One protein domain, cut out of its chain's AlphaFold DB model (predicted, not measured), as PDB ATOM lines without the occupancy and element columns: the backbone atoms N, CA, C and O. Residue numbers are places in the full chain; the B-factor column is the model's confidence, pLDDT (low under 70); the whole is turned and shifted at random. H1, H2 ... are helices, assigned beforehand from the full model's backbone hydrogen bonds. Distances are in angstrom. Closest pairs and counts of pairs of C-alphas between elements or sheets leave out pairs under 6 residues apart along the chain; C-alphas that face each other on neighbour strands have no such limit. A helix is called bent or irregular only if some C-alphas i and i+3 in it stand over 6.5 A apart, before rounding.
ATOM      1  N   PRO A  87       7.799 -22.314   8.514       88.94
ATOM      2  CA  PRO A  87       7.188 -21.171   7.855       88.94
ATOM      3  C   PRO A  87       7.197 -19.946   8.778       88.94
ATOM      4  O   PRO A  87       6.753 -20.000   9.922       88.94
ATOM      5  N   SER A  88       7.642 -18.801   8.258       89.81
ATOM      6  CA  SER A  88       7.619 -17.519   8.972       89.81
ATOM      7  C   SER A  88       6.777 -16.473   8.240       89.81
ATOM      8  O   SER A  88       6.422 -16.633   7.066       89.81
ATOM      9  N   VAL A  89       6.440 -15.375   8.926       92.56
ATOM     10  CA  VAL A  89       5.688 -14.260   8.321       92.56
ATOM     11  C   VAL A  89       6.463 -13.646   7.155       92.56
ATOM     12  O   VAL A  89       5.887 -13.411   6.094       92.56
ATOM     13  N   GLU A  90       7.761 -13.419   7.327       89.62
ATOM     14  CA  GLU A  90       8.619 -12.789   6.315       89.62
ATOM     15  C   GLU A  90       9.014 -13.762   5.193       89.62
ATOM     16  O   GLU A  90       9.097 -13.382   4.017       89.62
ATOM     17  N   GLY A  91       9.218 -15.032   5.551       86.50
ATOM     18  CA  GLY A  91       9.681 -16.076   4.643       86.50
ATOM     19  C   GLY A  91       8.576 -16.689   3.788       86.50
ATOM     20  O   GLY A  91       8.802 -16.953   2.610       86.50
ATOM     21  N   PHE A  92       7.375 -16.882   4.342       91.69
ATOM     22  CA  PHE A  92       6.319 -17.654   3.680       91.69
ATOM     23  C   PHE A  92       4.933 -17.008   3.773       91.69
ATOM     24  O   PHE A  92       4.372 -16.609   2.748       91.69
ATOM     25  N   TYR A  93       4.378 -16.842   4.979       93.00
ATOM     26  CA  TYR A  93       2.970 -16.453   5.149       93.00
ATOM     27  C   TYR A  93       2.644 -15.073   4.558       93.00
ATOM     28  O   TYR A  93       1.556 -14.866   4.024       93.00
ATOM     29  N   GLY A  94       3.579 -14.122   4.599       93.38
ATOM     30  CA  GLY A  94       3.404 -12.797   3.994       93.38
ATOM     31  C   GLY A  94       3.459 -12.801   2.462       93.38
ATOM     32  O   GLY A  94       2.930 -11.884   1.819       93.38
ATOM     33  N   ARG A  95       4.070 -13.833   1.866       93.00
ATOM     34  CA  ARG A  95       4.283 -13.950   0.415       93.00
ATOM     35  C   ARG A  95       3.105 -14.623  -0.280       93.00
ATOM     36  O   ARG A  95       2.710 -14.185  -1.359       93.00
ATOM     37  N   VAL A  96       2.494 -15.616   0.359       93.00
ATOM     38  CA  VAL A  96       1.348 -16.345  -0.203       93.00
ATOM     39  C   VAL A  96       0.053 -15.517  -0.196       93.00
ATOM     40  O   VAL A  96      -0.040 -14.440   0.402       93.00
ATOM     41  N   SER A  97      -0.956 -15.977  -0.935       94.44
ATOM     42  CA  SER A  97      -2.261 -15.311  -1.015       94.44
ATOM     43  C   SER A  97      -3.108 -15.569   0.240       94.44
ATOM     44  O   SER A  97      -2.906 -16.564   0.932       94.44
ATOM     45  N   LYS A  98      -4.120 -14.728   0.508       94.19
ATOM     46  CA  LYS A  98      -5.105 -15.006   1.575       94.19
ATOM     47  C   LYS A  98      -5.838 -16.338   1.372       94.19
ATOM     48  O   LYS A  98      -6.138 -17.008   2.351       94.19
ATOM     49  N   ALA A  99      -6.112 -16.717   0.122       93.75
ATOM     50  CA  ALA A  99      -6.751 -17.993  -0.193       93.75
ATOM     51  C   ALA A  99      -5.849 -19.174   0.192       93.75
ATOM     52  O   ALA A  99      -6.312 -20.138   0.789       93.75
ATOM     53  N   THR A 100      -4.542 -19.059  -0.065       92.88
ATOM     54  CA  THR A 100      -3.547 -20.043   0.376       92.88
ATOM     55  C   THR A 100      -3.474 -20.109   1.901       92.88
ATOM     56  O   THR A 100      -3.475 -21.198   2.454       92.88
ATOM     57  N   LEU A 101      -3.474 -18.966   2.598       94.00
ATOM     58  CA  LEU A 101      -3.510 -18.936   4.067       94.00
ATOM     59  C   LEU A 101      -4.744 -19.655   4.635       94.00
ATOM     60  O   LEU A 101      -4.623 -20.403   5.602       94.00
ATOM     61  N   LEU A 102      -5.912 -19.464   4.016       93.31
ATOM     62  CA  LEU A 102      -7.140 -20.165   4.389       93.31
ATOM     63  C   LEU A 102      -7.060 -21.667   4.138       93.31
ATOM     64  O   LEU A 102      -7.476 -22.436   5.002       93.31
ATOM     65  N   HIS A 103      -6.489 -22.081   3.006       92.25
ATOM     66  CA  HIS A 103      -6.233 -23.491   2.732       92.25
ATOM     67  C   HIS A 103      -5.383 -24.102   3.850       92.25
ATOM     68  O   HIS A 103      -5.804 -25.088   4.440       92.25
ATOM     69  N   ILE A 104      -4.242 -23.486   4.181       92.38
ATOM     70  CA  ILE A 104      -3.303 -23.992   5.195       92.38
ATOM     71  C   ILE A 104      -4.014 -24.229   6.526       92.38
ATOM     72  O   ILE A 104      -3.945 -25.316   7.080       92.38
ATOM     73  N   VAL A 105      -4.735 -23.221   7.012       92.12
ATOM     74  CA  VAL A 105      -5.464 -23.295   8.285       92.12
ATOM     75  C   VAL A 105      -6.566 -24.354   8.261       92.12
ATOM     76  O   VAL A 105      -6.797 -25.024   9.265       92.12
ATOM     77  N   THR A 106      -7.248 -24.510   7.126       91.62
ATOM     78  CA  THR A 106      -8.296 -25.527   6.962       91.62
ATOM     79  C   THR A 106      -7.695 -26.931   6.961       91.62
ATOM     80  O   THR A 106      -8.225 -27.829   7.610       91.62
ATOM     81  N   GLU A 107      -6.572 -27.111   6.266       91.44
ATOM     82  CA  GLU A 107      -5.845 -28.377   6.172       91.44
ATOM     83  C   GLU A 107      -5.303 -28.817   7.536       91.44
ATOM     84  O   GLU A 107      -5.461 -29.975   7.917       91.44
ATOM     85  N   THR A 108      -4.719 -27.895   8.302       90.50
ATOM     86  CA  THR A 108      -4.163 -28.195   9.631       90.50
ATOM     87  C   THR A 108      -5.183 -28.174  10.754       90.50
ATOM     88  O   THR A 108      -4.854 -28.561  11.873       90.50
ATOM     89  N   ARG A 109      -6.413 -27.720  10.481       90.81
ATOM     90  CA  ARG A 109      -7.435 -27.436  11.499       90.81
ATOM     91  C   ARG A 109      -6.900 -26.521  12.606       90.81
ATOM     92  O   ARG A 109      -7.223 -26.707  13.780       90.81
ATOM     93  N   ALA A 110      -6.068 -25.548  12.235       89.25
ATOM     94  CA  ALA A 110      -5.474 -24.628  13.193       89.25
ATOM     95  C   ALA A 110      -6.566 -23.823  13.929       89.25
ATOM     96  O   ALA A 110      -7.561 -23.422  13.313       89.25
ATOM     97  N   PRO A 111      -6.404 -23.564  15.238       86.38
ATOM     98  CA  PRO A 111      -7.413 -22.877  16.030       86.38
ATOM     99  C   PRO A 111      -7.507 -21.403  15.622       86.38
ATOM    100  O   PRO A 111      -6.576 -20.623  15.822       86.38
ATOM    101  N   MET A 112      -8.659 -21.010  15.079       88.38
ATOM    102  CA  MET A 112      -8.937 -19.641  14.637       88.38
ATOM    103  C   MET A 112     -10.169 -19.088  15.343       88.38
ATOM    104  O   MET A 112     -11.180 -19.767  15.480       88.38
ATOM    105  N   GLN A 113     -10.085 -17.828  15.757       88.00
ATOM    106  CA  GLN A 113     -11.162 -17.081  16.420       88.00
ATOM    107  C   GLN A 113     -11.817 -16.065  15.475       88.00
ATOM    108  O   GLN A 113     -12.924 -15.609  15.735       88.00
ATOM    109  N   VAL A 114     -11.130 -15.702  14.388       88.19
ATOM    110  CA  VAL A 114     -11.575 -14.723  13.388       88.19
ATOM    111  C   VAL A 114     -11.336 -15.294  11.995       88.19
ATOM    112  O   VAL A 114     -10.332 -15.975  11.762       88.19
ATOM    113  N   SER A 115     -12.235 -15.003  11.053       88.00
ATOM    114  CA  SER A 115     -12.067 -15.434   9.667       88.00
ATOM    115  C   SER A 115     -10.948 -14.654   8.966       88.00
ATOM    116  O   SER A 115     -10.881 -13.425   9.011       88.00
ATOM    117  N   ILE A 116     -10.095 -15.360   8.218       89.62
ATOM    118  CA  ILE A 116      -9.000 -14.760   7.429       89.62
ATOM    119  C   ILE A 116      -9.525 -13.757   6.389       89.62
ATOM    120  O   ILE A 116      -8.812 -12.819   6.011       89.62
ATOM    121  N   SER A 117     -10.763 -13.933   5.915       86.31
ATOM    122  CA  SER A 117     -11.388 -13.025   4.949       86.31
ATOM    123  C   SER A 117     -11.525 -11.599   5.491       86.31
ATOM    124  O   SER A 117     -11.326 -10.651   4.729       86.31
ATOM    125  N   GLU A 118     -11.782 -11.454   6.793       89.12
ATOM    126  CA  GLU A 118     -12.052 -10.179   7.475       89.12
ATOM    127  C   GLU A 118     -10.776  -9.381   7.783       89.12
ATOM    128  O   GLU A 118     -10.795  -8.155   7.873       89.12
ATOM    129  N   LEU A 119      -9.633 -10.060   7.894       92.00
ATOM    130  CA  LEU A 119      -8.345  -9.444   8.222       92.00
ATOM    131  C   LEU A 119      -7.673  -8.852   6.984       92.00
ATOM    132  O   LEU A 119      -7.803  -9.384   5.890       92.00
ATOM    133  N   LYS A 120      -6.859  -7.797   7.099       93.81
ATOM    134  CA  LYS A 120      -5.989  -7.368   5.980       93.81
ATOM    135  C   LYS A 120      -4.895  -8.416   5.730       93.81
ATOM    136  O   LYS A 120      -4.541  -9.163   6.631       93.81
ATOM    137  N   LYS A 121      -4.315  -8.481   4.519       92.31
ATOM    138  CA  LYS A 121      -3.331  -9.533   4.146       92.31
ATOM    139  C   LYS A 121      -2.169  -9.653   5.145       92.31
ATOM    140  O   LYS A 121      -1.809 -10.760   5.528       92.31
ATOM    141  N   LYS A 122      -1.589  -8.521   5.563       93.12
ATOM    142  CA  LYS A 122      -0.466  -8.503   6.514       93.12
ATOM    143  C   LYS A 122      -0.872  -9.041   7.892       93.12
ATOM    144  O   LYS A 122      -0.120  -9.808   8.484       93.12
ATOM    145  N   ASP A 123      -2.067  -8.688   8.358       94.38
ATOM    146  CA  ASP A 123      -2.588  -9.131   9.654       94.38
ATOM    147  C   ASP A 123      -2.989 -10.607   9.614       94.38
ATOM    148  O   ASP A 123      -2.651 -11.357  10.522       94.38
ATOM    149  N   ALA A 124      -3.596 -11.055   8.510       94.62
ATOM    150  CA  ALA A 124      -3.872 -12.462   8.241       94.62
ATOM    151  C   ALA A 124      -2.597 -13.314   8.296       94.62
ATOM    152  O   ALA A 124      -2.585 -14.345   8.958       94.62
ATOM    153  N   ALA A 125      -1.508 -12.876   7.654       95.19
ATOM    154  CA  ALA A 125      -0.243 -13.610   7.672       95.19
ATOM    155  C   ALA A 125       0.324 -13.762   9.094       95.19
ATOM    156  O   ALA A 125       0.764 -14.847   9.465       95.19
ATOM    157  N   ARG A 126       0.279 -12.696   9.907       95.38
ATOM    158  CA  ARG A 126       0.714 -12.735  11.315       95.38
ATOM    159  C   ARG A 126      -0.184 -13.626  12.167       95.38
ATOM    160  O   ARG A 126       0.314 -14.380  12.997       95.38
ATOM    161  N   TYR A 127      -1.494 -13.537  11.958       94.56
ATOM    162  CA  TYR A 127      -2.474 -14.318  12.702       94.56
ATOM    163  C   TYR A 127      -2.333 -15.816  12.415       94.56
ATOM    164  O   TYR A 127      -2.229 -16.605  13.350       94.56
ATOM    165  N   VAL A 128      -2.207 -16.193  11.138       94.38
ATOM    166  CA  VAL A 128      -1.957 -17.583  10.732       94.38
ATOM    167  C   VAL A 128      -0.616 -18.084  11.254       94.38
ATOM    168  O   VAL A 128      -0.566 -19.179  11.797       94.38
ATOM    169  N   ALA A 129       0.451 -17.284  11.174       93.38
ATOM    170  CA  ALA A 129       1.746 -17.683  11.722       93.38
ATOM    171  C   ALA A 129       1.672 -18.002  13.223       93.38
ATOM    172  O   ALA A 129       2.298 -18.956  13.669       93.38
ATOM    173  N   LYS A 130       0.878 -17.243  13.991       92.81
ATOM    174  CA  LYS A 130       0.640 -17.516  15.413       92.81
ATOM    175  C   LYS A 130      -0.187 -18.787  15.625       92.81
ATOM    176  O   LYS A 130       0.168 -19.595  16.472       92.81
ATOM    177  N   ALA A 131      -1.263 -18.973  14.861       92.56
ATOM    178  CA  ALA A 131      -2.120 -20.158  14.958       92.56
ATOM    179  C   ALA A 131      -1.397 -21.459  14.561       92.56
ATOM    180  O   ALA A 131      -1.757 -22.533  15.028       92.56
ATOM    181  N   MET A 132      -0.372 -21.353  13.714       92.31
ATOM    182  CA  MET A 132       0.443 -22.472  13.239       92.31
ATOM    183  C   MET A 132       1.664 -22.764  14.127       92.31
ATOM    184  O   MET A 132       2.427 -23.678  13.822       92.31
ATOM    185  N   GLN A 133       1.879 -22.015  15.217       89.62
ATOM    186  CA  GLN A 133       2.985 -22.285  16.139       89.62
ATOM    187  C   GLN A 133       2.866 -23.695  16.731       89.62
ATOM    188  O   GLN A 133       1.828 -24.064  17.269       89.62
ATOM    189  N   GLY A 134       3.945 -24.476  16.629       85.06
ATOM    190  CA  GLY A 134       3.989 -25.865  17.098       85.06
ATOM    191  C   GLY A 134       3.361 -26.888  16.145       85.06
ATOM    192  O   GLY A 134       3.425 -28.080  16.426       85.06
ATOM    193  N   ILE A 135       2.794 -26.460  15.011       87.75
ATOM    194  CA  ILE A 135       2.273 -27.366  13.982       87.75
ATOM    195  C   ILE A 135       3.372 -27.611  12.942       87.75
ATOM    196  O   ILE A 135       3.745 -26.699  12.203       87.75
ATOM    197  N   ALA A 136       3.856 -28.853  12.852       84.56
ATOM    198  CA  ALA A 136       4.855 -29.293  11.872       84.56
ATOM    199  C   ALA A 136       4.242 -29.463  10.467       84.56
ATOM    200  O   ALA A 136       4.180 -30.556   9.909       84.56
ATOM    201  N   TRP A 137       3.713 -28.377   9.909       89.12
ATOM    202  CA  TRP A 137       3.108 -28.368   8.580       89.12
ATOM    203  C   TRP A 137       4.112 -27.956   7.503       89.12
ATOM    204  O   TRP A 137       4.844 -26.976   7.656       89.12
ATOM    205  N   LEU A 138       4.054 -28.651   6.367       89.56
ATOM    206  CA  LEU A 138       4.847 -28.370   5.174       89.56
ATOM    207  C   LEU A 138       3.945 -28.067   3.966       89.56
ATOM    208  O   LEU A 138       2.917 -28.734   3.799       89.56
ATOM    209  N   PRO A 139       4.318 -27.119   3.084       87.69
ATOM    210  CA  PRO A 139       3.710 -26.962   1.765       87.69
ATOM    211  C   PRO A 139       3.837 -28.241   0.934       87.69
ATOM    212  O   PRO A 139       4.814 -28.965   1.084       87.69
ATOM    213  N   ALA A 140       2.901 -28.488   0.013       83.62
ATOM    214  CA  ALA A 140       2.918 -29.692  -0.825       83.62
ATOM    215  C   ALA A 140       4.267 -29.961  -1.534       83.62
ATOM    216  O   ALA A 140       4.725 -31.093  -1.430       83.62
ATOM    217  N   PRO A 141       4.971 -28.967  -2.120       81.00
ATOM    218  CA  PRO A 141       6.287 -29.200  -2.732       81.00
ATOM    219  C   PRO A 141       7.381 -29.667  -1.760       81.00
ATOM    220  O   PRO A 141       8.426 -30.141  -2.183       81.00
ATOM    221  N   PHE A 142       7.188 -29.473  -0.453       83.06
ATOM    222  CA  PHE A 142       8.136 -29.888   0.588       83.06
ATOM    223  C   PHE A 142       7.763 -31.238   1.202       83.06
ATOM    224  O   PHE A 142       8.533 -31.781   1.990       83.06
ATOM    225  N   ARG A 143       6.583 -31.776   0.871       81.00
ATOM    226  CA  ARG A 143       6.167 -33.110   1.298       81.00
ATOM    227  C   ARG A 143       6.800 -34.110   0.343       81.00
ATOM    228  O   ARG A 143       6.412 -34.188  -0.817       81.00
TER     229      ARG A 143
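What this domain is: This is residues 87 to 143 of the 154 residues of the protein "ParB-like partition protein" of Polymorphum gilvum (strain LMG 25793 / CGMCC 1.9160 / SL003B-26A1) (UniProt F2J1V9). Two helices of 11 residues, H2 and H3, run side by side the same way, with the short helix H1 packed on H3. A long link, residues 109 to 120, returns from the end of H2 to the start of H3, and residues 132 to 143 form a tail without a named element. The printed part has 57 residues, 27 of them in three named helices, H1, H2, H3, under half; the class is all helix, with no named strand. It is compact, with a radius of gyration of the C-alphas of 10.2 A and spans of 30 by 21 by 18 A.

Where its parts are: H2, residues 98 to 108, begins at C-alpha 98 (-5.105, -15.006, 1.575) and measures 15.5 A. H3, residues 121 to 131, measures 15.2 A and ends at C-alpha 131 (-2.120, -20.158, 14.958). H1, residues 89 to 93, measures 4.7 A and is only just irregular: C-alphas 90 and 93 are 6.8 A apart.

How they stand to each other: H2 and H3 touch at a shallow tilt of 11 degrees, the same way; their closest C-alphas, of Lys 98 and Lys 121, are 6.3 A apart. H1 touches H3, closest at the C-alphas of Tyr 93 and Ala 125, 5.0 A. H1 and H2 are close but not clearly touching, with the C-alphas of Tyr 93 and Leu 101 closest at 7.0 A. Every O i to N i+4 pair is within hydrogen-bond range in H2 and H3; in H1 it is 0 of 1, and 0 of 2 for O i to N i+3.

The domain as a whole: The C-alphas farthest apart, of Glu 118 and Arg 143, are 29.9 A apart. The printed part has no cut; the link H1 to H2 is tight, and H2 to H3 is long. Mean pLDDT of the printed part is 90.5, and no printed residue is under 70.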